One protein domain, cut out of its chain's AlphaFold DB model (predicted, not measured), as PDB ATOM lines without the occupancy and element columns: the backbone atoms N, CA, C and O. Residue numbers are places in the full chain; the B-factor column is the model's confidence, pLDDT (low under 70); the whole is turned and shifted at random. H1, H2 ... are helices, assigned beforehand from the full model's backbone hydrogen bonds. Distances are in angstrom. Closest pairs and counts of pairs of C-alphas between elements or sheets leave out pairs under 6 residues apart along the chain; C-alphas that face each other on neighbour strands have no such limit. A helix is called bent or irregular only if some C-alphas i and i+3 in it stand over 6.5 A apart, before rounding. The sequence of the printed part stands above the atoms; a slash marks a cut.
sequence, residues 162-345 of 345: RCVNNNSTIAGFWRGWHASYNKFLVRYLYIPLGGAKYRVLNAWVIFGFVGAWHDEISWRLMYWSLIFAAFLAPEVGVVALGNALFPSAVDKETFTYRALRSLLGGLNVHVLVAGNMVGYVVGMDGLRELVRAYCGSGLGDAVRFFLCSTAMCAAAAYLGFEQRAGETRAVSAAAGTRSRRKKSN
ATOM      1  N   ARG A 162     187.805 251.827 235.205       88.31
ATOM      2  CA  ARG A 162     188.890 252.142 236.139       88.31
ATOM      3  C   ARG A 162     189.690 253.331 235.639       88.31
ATOM      4  O   ARG A 162     189.850 253.512 234.434       88.31
ATOM      5  N   CYS A 163     190.215 254.104 236.586       89.75
ATOM      6  CA  CYS A 163     191.226 255.114 236.297       89.75
ATOM      7  C   CYS A 163     192.451 254.448 235.654       89.75
ATOM      8  O   CYS A 163     192.809 253.326 236.025       89.75
ATOM      9  N   VAL A 164     193.098 255.146 234.718       90.56
ATOM     10  CA  VAL A 164     194.301 254.678 234.015       90.56
ATOM     11  C   VAL A 164     195.393 254.204 234.985       90.56
ATOM     12  O   VAL A 164     195.950 253.127 234.784       90.56
ATOM     13  N   ASN A 165     195.581 254.909 236.107       91.38
ATOM     14  CA  ASN A 165     196.605 254.600 237.116       91.38
ATOM     15  C   ASN A 165     196.220 253.459 238.081       91.38
ATOM     16  O   ASN A 165     197.010 253.087 238.940       91.38
ATOM     17  N   ASN A 166     195.009 252.899 237.972       90.75
ATOM     18  CA  ASN A 166     194.509 251.833 238.849       90.75
ATOM     19  C   ASN A 166     194.462 250.478 238.119       90.75
ATOM     20  O   ASN A 166     193.447 249.772 238.118       90.75
ATOM     21  N   ASN A 167     195.562 250.122 237.447       92.50
ATOM     22  CA  ASN A 167     195.717 248.854 236.735       92.50
ATOM     23  C   ASN A 167     197.119 248.284 236.954       92.50
ATOM     24  O   ASN A 167     198.108 248.936 236.638       92.50
ATOM     25  N   SER A 168     197.196 247.049 237.452       90.00
ATOM     26  CA  SER A 168     198.462 246.323 237.637       90.00
ATOM     27  C   SER A 168     198.898 245.542 236.396       90.00
ATOM     28  O   SER A 168     199.947 244.913 236.417       90.00
ATOM     29  N   THR A 169     198.062 245.525 235.355       92.88
ATOM     30  CA  THR A 169     198.300 244.809 234.102       92.88
ATOM     31  C   THR A 169     197.759 245.605 232.917       92.88
ATOM     32  O   THR A 169     196.725 246.273 233.019       92.88
ATOM     33  N   ILE A 170     198.423 245.479 231.777       92.19
ATOM     34  CA  ILE A 170     198.058 245.976 230.455       92.19
ATOM     35  C   ILE A 170     196.747 245.327 230.008       92.19
ATOM     36  O   ILE A 170     195.816 246.033 229.623       92.19
ATOM     37  N   ALA A 171     196.590 244.004 230.146       91.81
ATOM     38  CA  ALA A 171     195.314 243.339 229.865       91.81
ATOM     39  C   ALA A 171     194.184 243.845 230.775       91.81
ATOM     40  O   ALA A 171     193.019 243.885 230.383       91.81
ATOM     41  N   GLY A 172     194.499 244.180 232.030       91.62
ATOM     42  CA  GLY A 172     193.553 244.784 232.968       91.62
ATOM     43  C   GLY A 172     193.128 246.176 232.519       91.62
ATOM     44  O   GLY A 172     191.929 246.453 232.472       91.62
ATOM     45  N   PHE A 173     194.097 246.995 232.114       94.12
ATOM     46  CA  PHE A 173     193.865 248.322 231.558       94.12
ATOM     47  C   PHE A 173     192.944 248.265 230.334       94.12
ATOM     48  O   PHE A 173     191.890 248.892 230.359       94.12
ATOM     49  N   TRP A 174     193.252 247.450 229.320       93.69
ATOM     50  CA  TRP A 174     192.438 247.360 228.095       93.69
ATOM     51  C   TRP A 174     191.044 246.770 228.303       93.69
ATOM     52  O   TRP A 174     190.138 247.063 227.534       93.69
ATOM     53  N   ARG A 175     190.836 245.961 229.348       92.69
ATOM     54  CA  ARG A 175     189.484 245.528 229.739       92.69
ATOM     55  C   ARG A 175     188.675 246.646 230.396       92.69
ATOM     56  O   ARG A 175     187.450 246.594 230.377       92.69
ATOM     57  N   GLY A 176     189.345 247.609 231.029       92.12
ATOM     58  CA  GLY A 176     188.723 248.730 231.733       92.12
ATOM     59  C   GLY A 176     188.650 250.033 230.938       92.12
ATOM     60  O   GLY A 176     187.889 250.915 231.333       92.12
ATOM     61  N   TRP A 177     189.429 250.146 229.862       94.50
ATOM     62  CA  TRP A 177     189.476 251.254 228.913       94.50
ATOM     63  C   TRP A 177     188.738 250.876 227.631       94.50
ATOM     64  O   TRP A 177     189.023 249.832 227.052       94.50
ATOM     65  N   HIS A 178     187.828 251.730 227.159       95.00
ATOM     66  CA  HIS A 178     186.984 251.445 225.994       95.00
ATOM     67  C   HIS A 178     186.354 250.039 226.074       95.00
ATOM     68  O   HIS A 178     186.396 249.249 225.128       95.00
ATOM     69  N   ALA A 179     185.819 249.692 227.249       95.88
ATOM     70  CA  ALA A 179     185.455 248.316 227.576       95.88
ATOM     71  C   ALA A 179     184.419 247.698 226.614       95.88
ATOM     72  O   ALA A 179     184.448 246.489 226.389       95.88
ATOM     73  N   SER A 180     183.523 248.491 226.015       95.50
ATOM     74  CA  SER A 180     182.591 248.020 224.984       95.50
ATOM     75  C   SER A 180     183.316 247.492 223.748       95.50
ATOM     76  O   SER A 180     182.983 246.424 223.239       95.50
ATOM     77  N   TYR A 181     184.342 248.211 223.297       95.31
ATOM     78  CA  TYR A 181     185.152 247.821 222.154       95.31
ATOM     79  C   TYR A 181     186.040 246.628 222.498       95.31
ATOM     80  O   TYR A 181     186.142 245.690 221.714       95.31
ATOM     81  N   ASN A 182     186.585 246.571 223.718       95.50
ATOM     82  CA  ASN A 182     187.278 245.371 224.188       95.50
ATOM     83  C   ASN A 182     186.366 244.132 224.154       95.50
ATOM     84  O   ASN A 182     186.775 243.091 223.647       95.50
ATOM     85  N   LYS A 183     185.109 244.244 224.608       94.50
ATOM     86  CA  LYS A 183     184.117 243.156 224.513       94.50
ATOM     87  C   LYS A 183     183.843 242.751 223.063       94.50
ATOM     88  O   LYS A 183     183.758 241.556 222.785       94.50
ATOM     89  N   PHE A 184     183.748 243.718 222.149       95.44
ATOM     90  CA  PHE A 184     183.618 243.457 220.714       95.44
ATOM     91  C   PHE A 184     184.815 242.655 220.181       95.44
ATOM     92  O   PHE A 184     184.626 241.577 219.621       95.44
ATOM     93  N   LEU A 185     186.044 243.109 220.438       96.19
ATOM     94  CA  LEU A 185     187.270 242.415 220.026       96.19
ATOM     95  C   LEU A 185     187.353 241.006 220.619       96.19
ATOM     96  O   LEU A 185     187.740 240.062 219.934       96.19
ATOM     97  N   VAL A 186     186.969 240.843 221.886       94.81
ATOM     98  CA  VAL A 186     186.970 239.532 222.536       94.81
ATOM     99  C   VAL A 186     185.991 238.583 221.842       94.81
ATOM    100  O   VAL A 186     186.363 237.457 221.511       94.81
ATOM    101  N   ARG A 187     184.760 239.037 221.588       93.88
ATOM    102  CA  ARG A 187     183.691 238.216 221.007       93.88
ATOM    103  C   ARG A 187     183.938 237.865 219.544       93.88
ATOM    104  O   ARG A 187     183.747 236.715 219.167       93.88
ATOM    105  N   TYR A 188     184.338 238.842 218.736       95.12
ATOM    106  CA  TYR A 188     184.377 238.703 217.278       95.12
ATOM    107  C   TYR A 188     185.770 238.418 216.714       95.12
ATOM    108  O   TYR A 188     185.870 238.045 215.550       95.12
ATOM    109  N   LEU A 189     186.833 238.546 217.516       95.44
ATOM    110  CA  LEU A 189     188.203 238.294 217.065       95.44
ATOM    111  C   LEU A 189     188.934 237.303 217.981       95.44
ATOM    112  O   LEU A 189     189.306 236.219 217.544       95.44
ATOM    113  N   TYR A 190     189.080 237.605 219.274       95.94
ATOM    114  CA  TYR A 190     189.864 236.778 220.204       95.94
ATOM    115  C   TYR A 190     189.319 235.351 220.370       95.94
ATOM    116  O   TYR A 190     190.090 234.395 220.287       95.94
ATOM    117  N   ILE A 191     188.017 235.193 220.643       95.75
ATOM    118  CA  ILE A 191     187.392 233.876 220.849       95.75
ATOM    119  C   ILE A 191     187.447 233.035 219.560       95.75
ATOM    120  O   ILE A 191     187.949 231.912 219.642       95.75
ATOM    121  N   PRO A 192     187.038 233.550 218.378       96.56
ATOM    122  CA  PRO A 192     187.178 232.824 217.113       96.56
ATOM    123  C   PRO A 192     188.614 232.389 216.786       96.56
ATOM    124  O   PRO A 192     188.814 231.311 216.235       96.56
ATOM    125  N   LEU A 193     189.627 233.163 217.188       96.75
ATOM    126  CA  LEU A 193     191.048 232.822 217.029       96.75
ATOM    127  C   LEU A 193     191.576 231.831 218.095       96.75
ATOM    128  O   LEU A 193     192.775 231.752 218.352       96.75
ATOM    129  N   GLY A 194     190.703 231.083 218.776       95.00
ATOM    130  CA  GLY A 194     191.086 230.066 219.766       95.00
ATOM    131  C   GLY A 194     191.425 230.613 221.160       95.00
ATOM    132  O   GLY A 194     191.949 229.883 222.008       95.00
ATOM    133  N   GLY A 195     191.115 231.884 221.425       93.31
ATOM    134  CA  GLY A 195     191.093 232.476 222.760       93.31
ATOM    135  C   GLY A 195     192.392 232.311 223.554       93.31
ATOM    136  O   GLY A 195     193.472 232.701 223.115       93.31
ATOM    137  N   ALA A 196     192.284 231.758 224.767       90.06
ATOM    138  CA  ALA A 196     193.408 231.655 225.700       90.06
ATOM    139  C   ALA A 196     194.543 230.741 225.214       90.06
ATOM    140  O   ALA A 196     195.685 230.957 225.618       90.06
ATOM    141  N   LYS A 197     194.256 229.774 224.332       92.06
ATOM    142  CA  LYS A 197     195.262 228.855 223.780       92.06
ATOM    143  C   LYS A 197     196.338 229.599 222.987       92.06
ATOM    144  O   LYS A 197     197.510 229.261 223.081       92.06
ATOM    145  N   TYR A 198     195.943 230.639 222.254       93.81
ATOM    146  CA  TYR A 198     196.827 231.423 221.389       93.81
ATOM    147  C   TYR A 198     197.004 232.858 221.893       93.81
ATOM    148  O   TYR A 198     197.208 233.770 221.102       93.81
ATOM    149  N   ARG A 199     196.949 233.082 223.217       89.69
ATOM    150  CA  ARG A 199     196.896 234.424 223.829       89.69
ATOM    151  C   ARG A 199     197.938 235.411 223.284       89.69
ATOM    152  O   ARG A 199     197.581 236.552 223.016       89.69
ATOM    153  N   VAL A 200     199.194 234.987 223.115       90.69
ATOM    154  CA  VAL A 200     200.275 235.858 222.609       90.69
ATOM    155  C   VAL A 200     200.100 236.166 221.120       90.69
ATOM    156  O   VAL A 200     200.202 237.323 220.731       90.69
ATOM    157  N   LEU A 201     199.784 235.169 220.288       92.62
ATOM    158  CA  LEU A 201     199.525 235.381 218.856       92.62
ATOM    159  C   LEU A 201     198.290 236.264 218.641       92.62
ATOM    160  O   LEU A 201     198.324 237.212 217.861       92.62
ATOM    161  N   ASN A 202     197.230 236.008 219.408       94.00
ATOM    162  CA  ASN A 202     196.002 236.790 219.372       94.00
ATOM    163  C   ASN A 202     196.250 238.243 219.778       94.00
ATOM    164  O   ASN A 202     195.602 239.126 219.231       94.00
ATOM    165  N   ALA A 203     197.200 238.513 220.680       92.12
ATOM    166  CA  ALA A 203     197.578 239.878 221.029       92.12
ATOM    167  C   ALA A 203     198.059 240.660 219.799       92.12
ATOM    168  O   ALA A 203     197.560 241.752 219.550       92.12
ATOM    169  N   TRP A 204     198.961 240.085 218.998       93.12
ATOM    170  CA  TRP A 204     199.468 240.732 217.785       93.12
ATOM    171  C   TRP A 204     198.365 240.994 216.762       93.12
ATOM    172  O   TRP A 204     198.270 242.104 216.244       93.12
ATOM    173  N   VAL A 205     197.497 240.010 216.512       94.19
ATOM    174  CA  VAL A 205     196.385 240.161 215.560       94.19
ATOM    175  C   VAL A 205     195.392 241.221 216.039       94.19
ATOM    176  O   VAL A 205     194.997 242.093 215.268       94.19
ATOM    177  N   ILE A 206     195.015 241.189 217.320       94.06
ATOM    178  CA  ILE A 206     194.055 242.135 217.898       94.06
ATOM    179  C   ILE A 206     194.625 243.548 217.903       94.06
ATOM    180  O   ILE A 206     193.951 244.461 217.443       94.06
ATOM    181  N   PHE A 207     195.852 243.760 218.381       92.19
ATOM    182  CA  PHE A 207     196.456 245.094 218.371       92.19
ATOM    183  C   PHE A 207     196.747 245.591 216.951       92.19
ATOM    184  O   PHE A 207     196.590 246.782 216.695       92.19
ATOM    185  N   GLY A 208     197.085 244.706 216.010       91.62
ATOM    186  CA  GLY A 208     197.173 245.051 214.590       91.62
ATOM    187  C   GLY A 208     195.840 245.571 214.049       91.62
ATOM    188  O   GLY A 208     195.793 246.656 213.474       91.62
ATOM    189  N   PHE A 209     194.742 244.859 214.325       92.56
ATOM    190  CA  PHE A 209     193.391 245.304 213.974       92.56
ATOM    191  C   PHE A 209     193.022 246.625 214.657       92.56
ATOM    192  O   PHE A 209     192.509 247.524 214.007       92.56
ATOM    193  N   VAL A 210     193.315 246.783 215.951       91.94
ATOM    194  CA  VAL A 210     193.039 248.023 216.693       91.94
ATOM    195  C   VAL A 210     193.812 249.207 216.109       91.94
ATOM    196  O   VAL A 210     193.246 250.289 215.985       91.94
ATOM    197  N   GLY A 211     195.081 249.008 215.742       89.88
ATOM    198  CA  GLY A 211     195.897 250.029 215.085       89.88
ATOM    199  C   GLY A 211     195.301 250.452 213.743       89.88
ATOM    200  O   GLY A 211     195.139 251.644 213.514       89.88
ATOM    201  N   ALA A 212     194.910 249.482 212.909       89.12
ATOM    202  CA  ALA A 212     194.260 249.737 211.621       89.12
ATOM    203  C   ALA A 212     192.872 250.390 211.763       89.12
ATOM    204  O   ALA A 212     192.514 251.251 210.972       89.12
ATOM    205  N   TRP A 213     192.100 250.008 212.785       90.00
ATOM    206  CA  TRP A 213     190.769 250.560 213.056       90.00
ATOM    207  C   TRP A 213     190.809 252.029 213.489       90.00
ATOM    208  O   TRP A 213     189.882 252.782 213.208       90.00
ATOM    209  N   HIS A 214     191.852 252.434 214.215       84.81
ATOM    210  CA  HIS A 214     191.928 253.777 214.779       84.81
ATOM    211  C   HIS A 214     192.177 254.867 213.732       84.81
ATOM    212  O   HIS A 214     191.656 255.969 213.899       84.81
ATOM    213  N   ASP A 215     192.989 254.591 212.712       68.88
ATOM    214  CA  ASP A 215     193.251 255.515 211.609       68.88
ATOM    215  C   ASP A 215     193.932 254.769 210.447       68.88
ATOM    216  O   ASP A 215     194.915 254.057 210.658       68.88
ATOM    217  N   GLU A 216     193.448 254.962 209.219       54.94
ATOM    218  CA  GLU A 216     194.012 254.339 208.014       54.94
ATOM    219  C   GLU A 216     195.302 255.038 207.521       54.94
ATOM    220  O   GLU A 216     195.985 254.503 206.650       54.94
ATOM    221  N   ILE A 217     195.682 256.211 208.066       57.25
ATOM    222  CA  ILE A 217     196.744 257.064 207.475       57.25
ATOM    223  C   ILE A 217     197.908 257.387 208.438       57.25
ATOM    224  O   ILE A 217     199.012 257.721 207.996       57.25
ATOM    225  N   SER A 218     197.736 257.241 209.755       69.75
ATOM    226  CA  SER A 218     198.791 257.558 210.730       69.75
ATOM    227  C   SER A 218     199.524 256.311 211.232       69.75
ATOM    228  O   SER A 218     199.101 255.648 212.181       69.75
ATOM    229  N   TRP A 219     200.720 256.051 210.688       80.38
ATOM    230  CA  TRP A 219     201.633 255.003 211.181       80.38
ATOM    231  C   TRP A 219     201.923 255.092 212.690       80.38
ATOM    232  O   TRP A 219     202.284 254.096 213.313       80.38
ATOM    233  N   ARG A 220     201.718 256.262 213.316       83.50
ATOM    234  CA  ARG A 220     201.904 256.474 214.761       83.50
ATOM    235  C   ARG A 220     201.035 255.545 215.607       83.50
ATOM    236  O   ARG A 220     201.527 255.002 216.596       83.50
ATOM    237  N   LEU A 221     199.777 255.338 215.216       85.69
ATOM    238  CA  LEU A 221     198.846 254.491 215.969       85.69
ATOM    239  C   LEU A 221     199.114 253.000 215.742       85.69
ATOM    240  O   LEU A 221     198.904 252.197 216.649       85.69
ATOM    241  N   MET A 222     199.693 252.643 214.593       87.12
ATOM    242  CA  MET A 222     200.212 251.294 214.369       87.12
ATOM    243  C   MET A 222     201.425 251.005 215.267       87.12
ATOM    244  O   MET A 222     201.479 249.971 215.924       87.12
ATOM    245  N   TYR A 223     202.387 251.927 215.387       84.88
ATOM    246  CA  TYR A 223     203.516 251.732 216.310       84.88
ATOM    247  C   TYR A 223     203.068 251.650 217.769       84.88
ATOM    248  O   TYR A 223     203.538 250.793 218.514       84.88
ATOM    249  N   TRP A 224     202.124 252.502 218.168       89.69
ATOM    250  CA  TRP A 224     201.482 252.436 219.477       89.69
ATOM    251  C   TRP A 224     200.883 251.052 219.757       89.69
ATOM    252  O   TRP A 224     201.113 250.498 220.832       89.69
ATOM    253  N   SER A 225     200.172 250.457 218.794       89.06
ATOM    254  CA  SER A 225     199.525 249.160 219.004       89.06
ATOM    255  C   SER A 225     200.545 248.024 219.096       89.06
ATOM    256  O   SER A 225     200.430 247.163 219.970       89.06
ATOM    257  N   LEU A 226     201.598 248.066 218.274       86.88
ATOM    258  CA  LEU A 226     202.708 247.111 218.321       86.88
ATOM    259  C   LEU A 226     203.473 247.182 219.647       86.88
ATOM    260  O   LEU A 226     203.847 246.140 220.187       86.88
ATOM    261  N   ILE A 227     203.662 248.381 220.213       88.62
ATOM    262  CA  ILE A 227     204.259 248.557 221.545       88.62
ATOM    263  C   ILE A 227     203.424 247.810 222.592       88.62
ATOM    264  O   ILE A 227     203.967 247.014 223.358       88.62
ATOM    265  N   PHE A 228     202.102 247.996 222.610       91.19
ATOM    266  CA  PHE A 228     201.248 247.302 223.578       91.19
ATOM    267  C   PHE A 228     201.199 245.788 223.367       91.19
ATOM    268  O   PHE A 228     201.221 245.053 224.355       91.19
ATOM    269  N   ALA A 229     201.199 245.311 222.120       91.38
ATOM    270  CA  ALA A 229     201.316 243.884 221.826       91.38
ATOM    271  C   ALA A 229     202.625 243.296 222.378       91.38
ATOM    272  O   ALA A 229     202.605 242.256 223.041       91.38
ATOM    273  N   ALA A 230     203.746 243.998 222.174       90.81
ATOM    274  CA  ALA A 230     205.059 243.581 222.652       90.81
ATOM    275  C   ALA A 230     205.127 243.513 224.184       90.81
ATOM    276  O   ALA A 230     205.665 242.547 224.721       90.81
ATOM    277  N   PHE A 231     204.547 244.486 224.898       89.38
ATOM    278  CA  PHE A 231     204.518 244.483 226.365       89.38
ATOM    279  C   PHE A 231     203.483 243.516 226.965       89.38
ATOM    280  O   PHE A 231     203.644 243.086 228.110       89.38
ATOM    281  N   LEU A 232     202.456 243.104 226.214       88.56
ATOM    282  CA  LEU A 232     201.501 242.097 226.683       88.56
ATOM    283  C   LEU A 232     202.126 240.694 226.773       88.56
ATOM    284  O   LEU A 232     201.752 239.903 227.636       88.56
ATOM    285  N   ALA A 233     203.082 240.368 225.900       86.06
ATOM    286  CA  ALA A 233     203.747 239.066 225.903       86.06
ATOM    287  C   ALA A 233     204.462 238.740 227.238       86.06
ATOM    288  O   ALA A 233     204.137 237.706 227.832       86.06
ATOM    289  N   PRO A 234     205.372 239.585 227.772       90.19
ATOM    290  CA  PRO A 234     206.011 239.328 229.063       90.19
ATOM    291  C   PRO A 234     205.021 239.373 230.233       90.19
ATOM    292  O   PRO A 234     205.201 238.643 231.208       90.19
ATOM    293  N   GLU A 235     203.935 240.150 230.134       92.19
ATOM    294  CA  GLU A 235     202.880 240.159 231.153       92.19
ATOM    295  C   GLU A 235     202.268 238.768 231.371       92.19
ATOM    296  O   GLU A 235     201.986 238.404 232.513       92.19
ATOM    297  N   VAL A 236     202.103 237.957 230.318       89.94
ATOM    298  CA  VAL A 236     201.581 236.586 230.461       89.94
ATOM    299  C   VAL A 236     202.462 235.761 231.403       89.94
ATOM    300  O   VAL A 236     201.935 235.056 232.266       89.94
ATOM    301  N   GLY A 237     203.786 235.891 231.282       91.94
ATOM    302  CA  GLY A 237     204.750 235.228 232.159       91.94
ATOM    303  C   GLY A 237     204.706 235.761 233.591       91.94
ATOM    304  O   GLY A 237     204.649 234.975 234.533       91.94
ATOM    305  N   VAL A 238     204.650 237.086 233.767       92.94
ATOM    306  CA  VAL A 238     204.561 237.722 235.096       92.94
ATOM    307  C   VAL A 238     203.283 237.308 235.828       92.94
ATOM    308  O   VAL A 238     203.323 236.993 237.016       92.94
ATOM    309  N   VAL A 239     202.149 237.250 235.128       91.69
ATOM    310  CA  VAL A 239     200.874 236.798 235.703       91.69
ATOM    311  C   VAL A 239     200.924 235.311 236.056       91.69
ATOM    312  O   VAL A 239     200.429 234.926 237.115       91.69
ATOM    313  N   ALA A 240     201.523 234.472 235.206       92.06
ATOM    314  CA  ALA A 240     201.700 233.050 235.499       92.06
ATOM    315  C   ALA A 240     202.580 232.836 236.740       92.06
ATOM    316  O   ALA A 240     202.186 232.100 237.643       92.06
ATOM    317  N   LEU A 241     203.707 233.547 236.831       94.06
ATOM    318  CA  LEU A 241     204.592 233.522 237.994       94.06
ATOM    319  C   LEU A 241     203.874 234.008 239.257       94.06
ATOM    320  O   LEU A 241     203.937 233.350 240.289       94.06
ATOM    321  N   GLY A 242     203.138 235.117 239.177       92.50
ATOM    322  CA  GLY A 242     202.361 235.635 240.302       92.50
ATOM    323  C   GLY A 242     201.310 234.642 240.805       92.50
ATOM    324  O   GLY A 242     201.145 234.494 242.010       92.50
ATOM    325  N   ASN A 243     200.637 233.920 239.905       92.25
ATOM    326  CA  ASN A 243     199.684 232.874 240.288       92.25
ATOM    327  C   ASN A 243     200.364 231.622 240.861       92.25
ATOM    328  O   ASN A 243     199.757 230.949 241.686       92.25
ATOM    329  N   ALA A 244     201.593 231.308 240.445       94.56
ATOM    330  CA  ALA A 244     202.364 230.204 241.011       94.56
ATOM    331  C   ALA A 244     202.903 230.533 242.415       94.56
ATOM    332  O   ALA A 244     202.875 229.679 243.294       94.56
ATOM    333  N   LEU A 245     203.364 231.771 242.631       94.38
ATOM    334  CA  LEU A 245     203.896 232.237 243.918       94.38
ATOM    335  C   LEU A 245     202.799 232.559 244.943       94.38
ATOM    336  O   LEU A 245     203.022 232.401 246.138       94.38
ATOM    337  N   PHE A 246     201.631 233.014 244.483       95.62
ATOM    338  CA  PHE A 246     200.497 233.401 245.328       95.62
ATOM    339  C   PHE A 246     199.205 232.723 244.829       95.62
ATOM    340  O   PHE A 246     198.343 233.385 244.233       95.62
ATOM    341  N   PRO A 247     199.072 231.394 245.003       93.00
ATOM    342  CA  PRO A 247     197.979 230.620 244.419       93.00
ATOM    343  C   PRO A 247     196.625 230.869 245.093       93.00
ATOM    344  O   PRO A 247     195.595 230.870 244.412       93.00
ATOM    345  N   SER A 248     196.595 231.096 246.408       92.75
ATOM    346  CA  SER A 248     195.347 231.235 247.160       92.75
ATOM    347  C   SER A 248     194.880 232.689 247.285       92.75
ATOM    348  O   SER A 248     195.624 233.643 247.056       92.75
ATOM    349  N   ALA A 249     193.613 232.877 247.665       87.25
ATOM    350  CA  ALA A 249     193.086 234.204 247.986       87.25
ATOM    351  C   ALA A 249     193.788 234.820 249.209       87.25
ATOM    352  O   ALA A 249     194.021 236.022 249.229       87.25
ATOM    353  N   VAL A 250     194.179 233.994 250.185       90.06
ATOM    354  CA  VAL A 250     194.893 234.435 251.394       90.06
ATOM    355  C   VAL A 250     196.286 234.952 251.040       90.06
ATOM    356  O   VAL A 250     196.684 236.016 251.511       90.06
ATOM    357  N   ASP A 251     196.993 234.274 250.131       90.19
ATOM    358  CA  ASP A 251     198.318 234.706 249.661       90.19
ATOM    359  C   ASP A 251     198.263 236.093 249.007       90.19
ATOM    360  O   ASP A 251     199.185 236.900 249.143       90.19
ATOM    361  N   LYS A 252     197.148 236.402 248.339       89.00
ATOM    362  CA  LYS A 252     196.907 237.687 247.669       89.00
ATOM    363  C   LYS A 252     196.533 238.823 248.628       89.00
ATOM    364  O   LYS A 252     196.568 239.983 248.226       89.00
ATOM    365  N   GLU A 253     196.238 238.522 249.889       89.31
ATOM    366  CA  GLU A 253     196.037 239.530 250.939       89.31
ATOM    367  C   GLU A 253     197.347 239.886 251.665       89.31
ATOM    368  O   GLU A 253     197.407 240.882 252.396       89.31
ATOM    369  N   THR A 254     198.423 239.119 251.443       93.38
ATOM    370  CA  THR A 254     199.732 239.392 252.050       93.38
ATOM    371  C   THR A 254     200.286 240.747 251.614       93.38
ATOM    372  O   THR A 254     200.116 241.190 250.472       93.38
ATOM    373  N   PHE A 255     201.012 241.409 252.521       94.12
ATOM    374  CA  PHE A 255     201.684 242.671 252.207       94.12
ATOM    375  C   PHE A 255     202.628 242.523 251.008       94.12
ATOM    376  O   PHE A 255     202.632 243.380 250.129       94.12
ATOM    377  N   THR A 256     203.368 241.413 250.932       94.25
ATOM    378  CA  THR A 256     204.300 241.126 249.836       94.25
ATOM    379  C   THR A 256     203.598 241.117 248.482       94.25
ATOM    380  O   THR A 256     204.029 241.826 247.573       94.25
ATOM    381  N   TYR A 257     202.488 240.383 248.343       94.56
ATOM    382  CA  TYR A 257     201.718 240.383 247.098       94.56
ATOM    383  C   TYR A 257     201.210 241.784 246.751       94.56
ATOM    384  O   TYR A 257     201.357 242.240 245.616       94.56
ATOM    385  N   ARG A 258     200.635 242.490 247.730       94.62
ATOM    386  CA  ARG A 258     200.070 243.834 247.535       94.62
ATOM    387  C   ARG A 258     201.139 244.846 247.119       94.62
ATOM    388  O   ARG A 258     200.903 245.626 246.195       94.62
ATOM    389  N   ALA A 259     202.319 244.801 247.732       94.94
ATOM    390  CA  ALA A 259     203.459 245.641 247.386       94.94
ATOM    391  C   ALA A 259     203.978 245.334 245.971       94.94
ATOM    392  O   ALA A 259     204.102 246.249 245.159       94.94
ATOM    393  N   LEU A 260     204.188 244.055 245.632       95.50
ATOM    394  CA  LEU A 260     204.628 243.639 244.294       95.50
ATOM    395  C   LEU A 260     203.614 244.021 243.212       95.50
ATOM    396  O   LEU A 260     203.978 244.586 242.184       95.50
ATOM    397  N   ARG A 261     202.324 243.776 243.451       95.38
ATOM    398  CA  ARG A 261     201.243 244.170 242.541       95.38
ATOM    399  C   ARG A 261     201.209 245.681 242.318       95.38
ATOM    400  O   ARG A 261     200.911 246.127 241.211       95.38
ATOM    401  N   SER A 262     201.506 246.460 243.351       96.50
ATOM    402  CA  SER A 262     201.537 247.923 243.279       96.50
ATOM    403  C   SER A 262     202.765 248.433 242.536       96.50
ATOM    404  O   SER A 262     202.628 249.316 241.695       96.50
ATOM    405  N   LEU A 263     203.929 247.808 242.739       96.50
ATOM    406  CA  LEU A 263     205.121 248.042 241.924       96.50
ATOM    407  C   LEU A 263     204.836 247.782 240.438       96.50
ATOM    408  O   LEU A 263     205.124 248.634 239.600       96.50
ATOM    409  N   LEU A 264     204.196 246.653 240.115       95.44
ATOM    410  CA  LEU A 264     203.761 246.345 238.749       95.44
ATOM    411  C   LEU A 264     202.754 247.374 238.217       95.44
ATOM    412  O   LEU A 264     202.809 247.723 237.043       95.44
ATOM    413  N   GLY A 265     201.876 247.909 239.071       95.75
ATOM    414  CA  GLY A 265     201.008 249.040 238.732       95.75
ATOM    415  C   GLY A 265     201.788 250.299 238.351       95.75
ATOM    416  O   GLY A 265     201.499 250.900 237.319       95.75
ATOM    417  N   GLY A 266     202.819 250.658 239.120       96.19
ATOM    418  CA  GLY A 266     203.703 251.783 238.800       96.19
ATOM    419  C   GLY A 266     204.449 251.594 237.477       96.19
ATOM    420  O   GLY A 266     204.463 252.491 236.636       96.19
ATOM    421  N   LEU A 267     204.992 250.398 237.240       95.50
ATOM    422  CA  LEU A 267     205.644 250.046 235.972       95.50
ATOM    423  C   LEU A 267     204.662 250.065 234.790       95.50
ATOM    424  O   LEU A 267     205.001 250.539 233.708       95.50
ATOM    425  N   ASN A 268     203.427 249.608 234.996       95.25
ATOM    426  CA  ASN A 268     202.385 249.651 233.975       95.25
ATOM    427  C   ASN A 268     202.036 251.098 233.581       95.25
ATOM    428  O   ASN A 268     201.864 251.381 232.398       95.25
ATOM    429  N   VAL A 269     202.006 252.040 234.531       95.81
ATOM    430  CA  VAL A 269     201.826 253.471 234.222       95.81
ATOM    431  C   VAL A 269     202.932 253.977 233.293       95.81
ATOM    432  O   VAL A 269     202.628 254.677 232.330       95.81
ATOM    433  N   HIS A 270     204.189 253.571 233.496       94.19
ATOM    434  CA  HIS A 270     205.281 253.922 232.583       94.19
ATOM    435  C   HIS A 270     205.068 253.387 231.163       94.19
ATOM    436  O   HIS A 270     205.273 254.129 230.202       94.19
ATOM    437  N   VAL A 271     204.604 252.141 231.017       93.44
ATOM    438  CA  VAL A 271     204.261 251.563 229.704       93.44
ATOM    439  C   VAL A 271     203.138 252.362 229.037       93.44
ATOM    440  O   VAL A 271     203.230 252.697 227.856       93.44
ATOM    441  N   LEU A 272     202.100 252.724 229.794       94.81
ATOM    442  CA  LEU A 272     200.968 253.504 229.291       94.81
ATOM    443  C   LEU A 272     201.380 254.921 228.879       94.81
ATOM    444  O   LEU A 272     200.942 255.401 227.834       94.81
ATOM    445  N   VAL A 273     202.248 255.574 229.657       94.12
ATOM    446  CA  VAL A 273     202.821 256.883 229.320       94.12
ATOM    447  C   VAL A 273     203.657 256.781 228.050       94.12
ATOM    448  O   VAL A 273     203.441 257.567 227.130       94.12
ATOM    449  N   ALA A 274     204.558 255.801 227.955       90.81
ATOM    450  CA  ALA A 274     205.394 255.601 226.775       90.81
ATOM    451  C   ALA A 274     204.546 255.375 225.516       90.81
ATOM    452  O   ALA A 274     204.739 256.062 224.512       90.81
ATOM    453  N   GLY A 275     203.554 254.482 225.598       89.88
ATOM    454  CA  GLY A 275     202.594 254.251 224.523       89.88
ATOM    455  C   GLY A 275     201.882 255.543 224.131       89.88
ATOM    456  O   GLY A 275     201.951 255.955 222.977       89.88
ATOM    457  N   ASN A 276     201.257 256.239 225.083       91.94
ATOM    458  CA  ASN A 276     200.522 257.477 224.815       91.94
ATOM    459  C   ASN A 276     201.394 258.571 224.186       91.94
ATOM    460  O   ASN A 276     200.963 259.228 223.238       91.94
ATOM    461  N   MET A 277     202.629 258.734 224.660       89.94
ATOM    462  CA  MET A 277     203.565 259.697 224.092       89.94
ATOM    463  C   MET A 277     203.893 259.358 222.636       89.94
ATOM    464  O   MET A 277     203.782 260.230 221.775       89.94
ATOM    465  N   VAL A 278     204.222 258.101 222.325       88.38
ATOM    466  CA  VAL A 278     204.517 257.674 220.946       88.38
ATOM    467  C   VAL A 278     203.287 257.793 220.043       88.38
ATOM    468  O   VAL A 278     203.389 258.341 218.950       88.38
ATOM    469  N   GLY A 279     202.122 257.324 220.492       85.69
ATOM    470  CA  GLY A 279     200.914 257.267 219.665       85.69
ATOM    471  C   GLY A 279     200.257 258.624 219.418       85.69
ATOM    472  O   GLY A 279     199.873 258.919 218.290       85.69
ATOM    473  N   TYR A 280     200.150 259.460 220.454       84.06
ATOM    474  CA  TYR A 280     199.267 260.632 220.439       84.06
ATOM    475  C   TYR A 280     199.977 261.977 220.639       84.06
ATOM    476  O   TYR A 280     199.346 263.014 220.442       84.06
ATOM    477  N   VAL A 281     201.264 261.993 221.006       85.62
ATOM    478  CA  VAL A 281     201.986 263.241 221.320       85.62
ATOM    479  C   VAL A 281     203.168 263.469 220.380       85.62
ATOM    480  O   VAL A 281     203.146 264.371 219.542       85.62
ATOM    481  N   VAL A 282     204.221 262.659 220.502       84.25
ATOM    482  CA  VAL A 282     205.511 262.901 219.844       84.25
ATOM    483  C   VAL A 282     205.691 262.128 218.537       84.25
ATOM    484  O   VAL A 282     206.398 262.611 217.651       84.25
ATOM    485  N   GLY A 283     205.034 260.977 218.362       85.38
ATOM    486  CA  GLY A 283     205.319 260.086 217.232       85.38
ATOM    487  C   GLY A 283     206.691 259.410 217.344       85.38
ATOM    488  O   GLY A 283     207.473 259.686 218.255       85.38
ATOM    489  N   MET A 284     207.014 258.549 216.377       81.88
ATOM    490  CA  MET A 284     208.339 257.918 216.296       81.88
ATOM    491  C   MET A 284     209.458 258.940 216.061       81.88
ATOM    492  O   MET A 284     210.548 258.796 216.610       81.88
ATOM    493  N   ASP A 285     209.171 260.014 215.323       81.94
ATOM    494  CA  ASP A 285     210.155 261.055 215.007       81.94
ATOM    495  C   ASP A 285     210.619 261.810 216.262       81.94
ATOM    496  O   ASP A 285     211.794 262.144 216.402       81.94
ATOM    497  N   GLY A 286     209.711 262.029 217.221       81.81
ATOM    498  CA  GLY A 286     210.015 262.686 218.493       81.81
ATOM    499  C   GLY A 286     210.515 261.742 219.591       81.81
ATOM    500  O   GLY A 286     210.819 262.199 220.691       81.81
ATOM    501  N   LEU A 287     210.645 260.435 219.328       84.38
ATOM    502  CA  LEU A 287     211.096 259.470 220.336       84.38
ATOM    503  C   LEU A 287     212.527 259.765 220.804       84.38
ATOM    504  O   LEU A 287     212.811 259.704 221.995       84.38
ATOM    505  N   ARG A 288     213.424 260.138 219.883       83.94
ATOM    506  CA  ARG A 288     214.809 260.504 220.231       83.94
ATOM    507  C   ARG A 288     214.862 261.733 221.138       83.94
ATOM    508  O   ARG A 288     215.695 261.783 222.037       83.94
ATOM    509  N   GLU A 289     213.987 262.709 220.909       84.00
ATOM    510  CA  GLU A 289     213.867 263.913 221.741       84.00
ATOM    511  C   GLU A 289     213.381 263.549 223.143       84.00
ATOM    512  O   GLU A 289     213.976 263.967 224.131       84.00
ATOM    513  N   LEU A 290     212.347 262.712 223.221       85.06
ATOM    514  CA  LEU A 290     211.770 262.268 224.482       85.06
ATOM    515  C   LEU A 290     212.758 261.426 225.302       85.06
ATOM    516  O   LEU A 290     212.891 261.637 226.503       85.06
ATOM    517  N   VAL A 291     213.501 260.519 224.658       85.94
ATOM    518  CA  VAL A 291     214.560 259.735 225.315       85.94
ATOM    519  C   VAL A 291     215.645 260.654 225.868       85.94
ATOM    520  O   VAL A 291     216.038 260.495 227.018       85.94
ATOM    521  N   ARG A 292     216.102 261.650 225.098       84.19
ATOM    522  CA  ARG A 292     217.073 262.637 225.599       84.19
ATOM    523  C   ARG A 292     216.525 263.414 226.790       84.19
ATOM    524  O   ARG A 292     217.249 263.598 227.759       84.19
ATOM    525  N   ALA A 293     215.257 263.813 226.742       85.25
ATOM    526  CA  ALA A 293     214.620 264.546 227.825       85.25
ATOM    527  C   ALA A 293     214.511 263.713 229.115       85.25
ATOM    528  O   ALA A 293     214.813 264.214 230.194       85.25
ATOM    529  N   TYR A 294     214.176 262.423 229.013       86.12
ATOM    530  CA  TYR A 294     214.201 261.508 230.161       86.12
ATOM    531  C   TYR A 294     215.613 261.187 230.654       86.12
ATOM    532  O   TYR A 294     215.794 260.904 231.836       86.12
ATOM    533  N   CYS A 295     216.609 261.230 229.770       84.88
ATOM    534  CA  CYS A 295     218.004 261.037 230.145       84.88
ATOM    535  C   CYS A 295     218.649 262.282 230.759       84.88
ATOM    536  O   CYS A 295     219.683 262.138 231.399       84.88
ATOM    537  N   GLY A 296     218.076 263.480 230.595       82.75
ATOM    538  CA  GLY A 296     218.629 264.717 231.150       82.75
ATOM    539  C   GLY A 296     220.119 264.884 230.824       82.75
ATOM    540  O   GLY A 296     220.519 264.809 229.660       82.75
ATOM    541  N   SER A 297     220.940 265.060 231.863       80.31
ATOM    542  CA  SER A 297     222.404 265.177 231.762       80.31
ATOM    543  C   SER A 297     223.130 263.838 231.561       80.31
ATOM    544  O   SER A 297     224.303 263.827 231.189       80.31
ATOM    545  N   GLY A 298     222.473 262.702 231.815       85.25
ATOM    546  CA  GLY A 298     223.064 261.371 231.682       85.25
ATOM    547  C   GLY A 298     222.263 260.253 232.358       85.25
ATOM    548  O   GLY A 298     221.247 260.470 233.011       85.25
ATOM    549  N   LEU A 299     222.762 259.016 232.251       87.75
ATOM    550  CA  LEU A 299     222.065 257.811 232.736       87.75
ATOM    551  C   LEU A 299     221.665 257.877 234.224       87.75
ATOM    552  O   LEU A 299     220.637 257.321 234.605       87.75
ATOM    553  N   GLY A 300     222.446 258.567 235.060       89.81
ATOM    554  CA  GLY A 300     222.135 258.742 236.482       89.81
ATOM    555  C   GLY A 300     220.805 259.459 236.725       89.81
ATOM    556  O   GLY A 300     220.035 259.033 237.587       89.81
ATOM    557  N   ASP A 301     220.492 260.487 235.936       87.75
ATOM    558  CA  ASP A 301     219.229 261.222 236.055       87.75
ATOM    559  C   ASP A 301     218.056 260.393 235.537       87.75
ATOM    560  O   ASP A 301     216.997 260.382 236.162       87.75
ATOM    561  N   ALA A 302     218.270 259.616 234.471       89.69
ATOM    562  CA  ALA A 302     217.281 258.666 233.961       89.69
ATOM    563  C   ALA A 302     216.897 257.617 235.016       89.69
ATOM    564  O   ALA A 302     215.717 257.334 235.227       89.69
ATOM    565  N   VAL A 303     217.896 257.046 235.701       93.44
ATOM    566  CA  VAL A 303     217.686 256.046 236.759       93.44
ATOM    567  C   VAL A 303     216.985 256.673 237.960       93.44
ATOM    568  O   VAL A 303     216.022 256.096 238.462       93.44
ATOM    569  N   ARG A 304     217.417 257.860 238.402       93.44
ATOM    570  CA  ARG A 304     216.755 258.593 239.494       93.44
ATOM    571  C   ARG A 304     215.300 258.884 239.160       93.44
ATOM    572  O   ARG A 304     214.433 258.552 239.961       93.44
ATOM    573  N   PHE A 305     215.038 259.426 237.970       93.69
ATOM    574  CA  PHE A 305     213.692 259.649 237.460       93.69
ATOM    575  C   PHE A 305     212.871 258.369 237.540       93.69
ATOM    576  O   PHE A 305     211.868 258.348 238.245       93.69
ATOM    577  N   PHE A 306     213.331 257.299 236.889       95.19
ATOM    578  CA  PHE A 306     212.590 256.048 236.791       95.19
ATOM    579  C   PHE A 306     212.291 255.432 238.161       95.19
ATOM    580  O   PHE A 306     211.172 254.976 238.395       95.19
ATOM    581  N   LEU A 307     213.254 255.437 239.086       96.06
ATOM    582  CA  LEU A 307     213.059 254.916 240.441       96.06
ATOM    583  C   LEU A 307     212.068 255.771 241.239       96.06
ATOM    584  O   LEU A 307     211.131 255.227 241.828       96.06
ATOM    585  N   CYS A 308     212.235 257.096 241.235       95.94
ATOM    586  CA  CYS A 308     211.352 258.015 241.952       95.94
ATOM    587  C   CYS A 308     209.923 257.965 241.402       95.94
ATOM    588  O   CYS A 308     208.971 257.794 242.165       95.94
ATOM    589  N   SER A 309     209.756 258.054 240.083       95.94
ATOM    590  CA  SER A 309     208.446 258.015 239.435       95.94
ATOM    591  C   SER A 309     207.761 256.662 239.615       95.94
ATOM    592  O   SER A 309     206.561 256.627 239.883       95.94
ATOM    593  N   THR A 310     208.509 255.554 239.542       96.81
ATOM    594  CA  THR A 310     207.963 254.214 239.796       96.81
ATOM    595  C   THR A 310     207.496 254.095 241.240       96.81
ATOM    596  O   THR A 310     206.392 253.610 241.467       96.81
ATOM    597  N   ALA A 311     208.272 254.581 242.214       96.69
ATOM    598  CA  ALA A 311     207.874 254.571 243.621       96.69
ATOM    599  C   ALA A 311     206.591 255.387 243.860       96.69
ATOM    600  O   ALA A 311     205.662 254.898 244.505       96.69
ATOM    601  N   MET A 312     206.494 256.591 243.284       96.00
ATOM    602  CA  MET A 312     205.300 257.438 243.384       96.00
ATOM    603  C   MET A 312     204.073 256.786 242.735       96.00
ATOM    604  O   MET A 312     203.005 256.718 243.347       96.00
ATOM    605  N   CYS A 313     204.216 256.268 241.513       96.62
ATOM    606  CA  CYS A 313     203.118 255.612 240.804       96.62
ATOM    607  C   CYS A 313     202.701 254.308 241.495       96.62
ATOM    608  O   CYS A 313     201.513 254.005 241.554       96.62
ATOM    609  N   ALA A 314     203.650 253.559 242.063       97.06
ATOM    610  CA  ALA A 314     203.367 252.356 242.835       97.06
ATOM    611  C   ALA A 314     202.618 252.675 244.132       97.06
ATOM    612  O   ALA A 314     201.658 251.983 244.459       97.06
ATOM    613  N   ALA A 315     202.990 253.744 244.843       95.81
ATOM    614  CA  ALA A 315     202.261 254.196 246.026       95.81
ATOM    615  C   ALA A 315     200.818 254.605 245.680       95.81
ATOM    616  O   ALA A 315     199.872 254.184 246.348       95.81
ATOM    617  N   ALA A 316     200.628 255.355 244.590       94.50
ATOM    618  CA  ALA A 316     199.297 255.715 244.104       94.50
ATOM    619  C   ALA A 316     198.473 254.480 243.689       94.50
ATOM    620  O   ALA A 316     197.296 254.369 244.040       94.50
ATOM    621  N   ALA A 317     199.092 253.524 242.989       95.31
ATOM    622  CA  ALA A 317     198.457 252.267 242.606       95.31
ATOM    623  C   ALA A 317     198.061 251.431 243.833       95.31
ATOM    624  O   ALA A 317     196.958 250.889 243.860       95.31
ATOM    625  N   TYR A 318     198.912 251.378 244.864       95.44
ATOM    626  CA  TYR A 318     198.629 250.685 246.122       95.44
ATOM    627  C   TYR A 318     197.358 251.222 246.776       95.44
ATOM    628  O   TYR A 318     196.435 250.456 247.044       95.44
ATOM    629  N   LEU A 319     197.268 252.545 246.957       93.62
ATOM    630  CA  LEU A 319     196.073 253.191 247.512       93.62
ATOM    631  C   LEU A 319     194.828 252.875 246.674       93.62
ATOM    632  O   LEU A 319     193.784 252.513 247.217       93.62
ATOM    633  N   GLY A 320     194.953 252.941 245.346       92.69
ATOM    634  CA  GLY A 320     193.871 252.605 244.425       92.69
ATOM    635  C   GLY A 320     193.419 251.144 244.513       92.69
ATOM    636  O   GLY A 320     192.221 250.871 244.405       92.69
ATOM    637  N   PHE A 321     194.338 250.198 244.719       94.06
ATOM    638  CA  PHE A 321     194.003 248.783 244.900       94.06
ATOM    639  C   PHE A 321     193.371 248.513 246.263       94.06
ATOM    640  O   PHE A 321     192.406 247.750 246.327       94.06
ATOM    641  N   GLU A 322     193.847 249.167 247.319       92.62
ATOM    642  CA  GLU A 322     193.288 249.033 248.665       92.62
ATOM    643  C   GLU A 322     191.884 249.591 248.780       92.62
ATOM    644  O   GLU A 322     191.012 248.934 249.350       92.62
ATOM    645  N   GLN A 323     191.641 250.757 248.184       91.88
ATOM    646  CA  GLN A 323     190.304 251.327 248.126       91.88
ATOM    647  C   GLN A 323     189.330 250.333 247.478       91.88
ATOM    648  O   GLN A 323     188.282 250.034 248.043       91.88
ATOM    649  N   ARG A 324     189.712 249.738 246.340       88.25
ATOM    650  CA  ARG A 324     188.891 248.731 245.650       88.25
ATOM    651  C   ARG A 324     188.684 247.465 246.475       88.25
ATOM    652  O   ARG A 324     187.580 246.935 246.508       88.25
ATOM    653  N   ALA A 325     189.726 246.968 247.134       88.38
ATOM    654  CA  ALA A 325     189.598 245.816 248.020       88.38
ATOM    655  C   ALA A 325     188.664 246.126 249.205       88.38
ATOM    656  O   ALA A 325     187.900 245.266 249.641       88.38
ATOM    657  N   GLY A 326     188.696 247.355 249.724       87.94
ATOM    658  CA  GLY A 326     187.751 247.863 250.720       87.94
ATOM    659  C   GLY A 326     186.308 247.872 250.214       87.94
ATOM    660  O   GLY A 326     185.441 247.297 250.868       87.94
ATOM    661  N   GLU A 327     186.069 248.442 249.030       86.00
ATOM    662  CA  GLU A 327     184.755 248.465 248.366       86.00
ATOM    663  C   GLU A 327     184.184 247.041 248.216       86.00
ATOM    664  O   GLU A 327     183.074 246.766 248.671       86.00
ATOM    665  N   THR A 328     184.967 246.094 247.687       84.81
ATOM    666  CA  THR A 328     184.533 244.694 247.513       84.81
ATOM    667  C   THR A 328     184.183 244.011 248.838       84.81
ATOM    668  O   THR A 328     183.203 243.264 248.918       84.81
ATOM    669  N   ARG A 329     184.967 244.264 249.898       85.12
ATOM    670  CA  ARG A 329     184.702 243.723 251.241       85.12
ATOM    671  C   ARG A 329     183.414 244.295 251.826       85.12
ATOM    672  O   ARG A 329     182.632 243.541 252.401       85.12
ATOM    673  N   ALA A 330     183.170 245.593 251.647       84.69
ATOM    674  CA  ALA A 330     181.956 246.256 252.115       84.69
ATOM    675  C   ALA A 330     180.697 245.703 251.425       84.69
ATOM    676  O   ALA A 330     179.726 245.376 252.108       84.69
ATOM    677  N   VAL A 331     180.740 245.513 250.101       80.69
ATOM    678  CA  VAL A 331     179.633 244.911 249.335       80.69
ATOM    679  C   VAL A 331     179.362 243.478 249.798       80.69
ATOM    680  O   VAL A 331     178.230 243.139 250.142       80.69
ATOM    681  N   SER A 332     180.409 242.653 249.906       79.94
ATOM    682  CA  SER A 332     180.289 241.265 250.386       79.94
ATOM    683  C   SER A 332     179.674 241.187 251.791       79.94
ATOM    684  O   SER A 332     178.829 240.330 252.066       79.94
ATOM    685  N   ALA A 333     180.060 242.101 252.687       81.00
ATOM    686  CA  ALA A 333     179.515 242.178 254.039       81.00
ATOM    687  C   ALA A 333     178.028 242.577 254.047       81.00
ATOM    688  O   ALA A 333     177.232 241.977 254.776       81.00
ATOM    689  N   ALA A 334     177.635 243.548 253.218       78.44
ATOM    690  CA  ALA A 334     176.244 243.976 253.088       78.44
ATOM    691  C   ALA A 334     175.341 242.844 252.560       78.44
ATOM    692  O   ALA A 334     174.283 242.580 253.143       78.44
ATOM    693  N   ALA A 335     175.792 242.116 251.532       75.12
ATOM    694  CA  ALA A 335     175.082 240.963 250.976       75.12
ATOM    695  C   ALA A 335     174.906 239.836 252.016       75.12
ATOM    696  O   ALA A 335     173.815 239.273 252.173       75.12
ATOM    697  N   GLY A 336     175.951 239.550 252.802       72.00
ATOM    698  CA  GLY A 336     175.913 238.556 253.880       72.00
ATOM    699  C   GLY A 336     174.906 238.890 254.988       72.00
ATOM    700  O   GLY A 336     174.137 238.021 255.415       72.00
ATOM    701  N   THR A 337     174.846 240.152 255.423       68.44
ATOM    702  CA  THR A 337     173.868 240.617 256.424       68.44
ATOM    703  C   THR A 337     172.432 240.525 255.902       68.44
ATOM    704  O   THR A 337     171.527 240.113 256.633       68.44
ATOM    705  N   ARG A 338     172.205 240.831 254.618       59.12
ATOM    706  CA  ARG A 338     170.879 240.763 253.980       59.12
ATOM    707  C   ARG A 338     170.376 239.323 253.838       59.12
ATOM    708  O   ARG A 338     169.211 239.052 254.123       59.12
ATOM    709  N   SER A 339     171.264 238.391 253.480       61.56
ATOM    710  CA  SER A 339     170.970 236.952 253.412       61.56
ATOM    711  C   SER A 339     170.583 236.373 254.779       61.56
ATOM    712  O   SER A 339     169.609 235.627 254.883       61.56
ATOM    713  N   ARG A 340     171.271 236.783 255.856       62.31
ATOM    714  CA  ARG A 340     170.908 236.392 257.231       62.31
ATOM    715  C   ARG A 340     169.536 236.923 257.646       62.31
ATOM    716  O   ARG A 340     168.758 236.166 258.214       62.31
ATOM    717  N   ARG A 341     169.207 238.173 257.301       57.22
ATOM    718  CA  ARG A 341     167.912 238.798 257.626       57.22
ATOM    719  C   ARG A 341     166.727 238.183 256.867       57.22
ATOM    720  O   ARG A 341     165.629 238.140 257.403       57.22
ATOM    721  N   LYS A 342     166.943 237.681 255.643       56.78
ATOM    722  CA  LYS A 342     165.933 236.926 254.870       56.78
ATOM    723  C   LYS A 342     165.705 235.495 255.370       56.78
ATOM    724  O   LYS A 342     164.689 234.920 255.026       56.78
ATOM    725  N   LYS A 343     166.650 234.913 256.117       55.66
ATOM    726  CA  LYS A 343     166.507 233.579 256.730       55.66
ATOM    727  C   LYS A 343     165.900 233.619 258.137       55.66
ATOM    728  O   LYS A 343     165.548 232.569 258.659       55.66
ATOM    729  N   SER A 344     165.854 234.796 258.765       51.97
ATOM    730  CA  SER A 344     165.298 235.007 260.109       51.97
ATOM    731  C   SER A 344     163.848 235.506 260.117       51.97
ATOM    732  O   SER A 344     163.284 235.659 261.197       51.97
ATOM    733  N   ASN A 345     163.286 235.793 258.941       43.91
ATOM    734  CA  ASN A 345     161.863 236.032 258.688       43.91
ATOM    735  C   ASN A 345     161.331 234.865 257.861       43.91
ATOM    736  O   ASN A 345     160.116 234.604 257.961       43.91
TER     737      ASN A 345
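This is residues 162 to 345 of the 345 residues of the protein "Hypothetical protein" of Micromonas pusilla (UniProt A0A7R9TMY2). Two successive helical hairpins place H3, H4 and H5 side by side, H4 between the other two, and the very long helix H7 crosses H5 and sticks out far beyond the body with residues 326 to 345. The short H1 packs on H4 and leads into H2 beside H3, while H6 makes the corner between the end of H5 and the start of H7. The printed part has 184 residues with seven named helices, H1 to H7 in chain order, and no named strand; its class is all helix. It is loose, with a radius of gyration of the C-alphas of 19.7 A, and elongated, spanning 69 by 44 by 28 A.

Start at Arg 162 and go on to C-alpha 170 at (198.058, 245.976, 230.455), where H1, residues 170 to 176, begins. H2 follows at residues 179 to 190. Next comes H3, residues 195 to 214, 22.8 A long and irregular, with C-alphas 197 and 200 8.7 A apart and a kink of 67 degrees near residue 202. Find C-alpha 219 at (201.633, 255.003, 211.181); from there H4 runs 39.9 A to residue 245, with a kink of 28 degrees near residue 234. H5, residues 255 to 282, is 38.4 A long and irregular, with C-alphas 279 and 282 7.3 A apart. H6 is residues 287 to 295, and H7, residues 299 to 343, runs 65.2 A to C-alpha 343 at (166.507, 233.579, 256.730).

Begin at H4, the hub, which touches three helices. It forms a hairpin with H3 at a shallow tilt of 24 degrees, closest at the C-alphas of Gly 211 and Met 222, 4.6 A. It forms another with H5 at 8 degrees, where residues 220 to 231 of H4 come closest at Trp 224 and Gly 279, C-alphas 4.9 A apart. With residues 228 to 235 H4 touches H1, about perpendicular at 76 degrees; the closest C-alphas, of Ile 170 and Leu 232, are 6.4 A apart. H2 touches H3 at a steep tilt of 60 degrees, with the C-alphas of Tyr 190 and Asn 202 closest at 6.2 A. H1 and H2 touch only at the corner, only just, with 3 pairs of C-alphas within 8 A. Look next at Gly 266 and Ala 314, the closest C-alphas of H5 and H7 at 4.1 A; these helices touch at a steep tilt of 61 degrees, opposite ways. H6 touches H7 about perpendicular, at 87 degrees, with the C-alphas of Cys 295 and Ala 302 closest at 4.6 A. H4 and H7 are apart. Every O i to N i+4 pair is within hydrogen-bond range in H1, H6 and H7; the counts are 7 of 8 in H2, 14 of 16 in H3, 20 of 23 in H4 and 23 of 24 in H5.

The two farthest C-alphas, of Ser 297 and Asn 345, are 72.4 A apart. The printed part has no cut, and no link between its helices is long. Look for low confidence, pLDDT under 70, at residues 215 to 218 and 337 to 345; the mean of the printed part is 88.6.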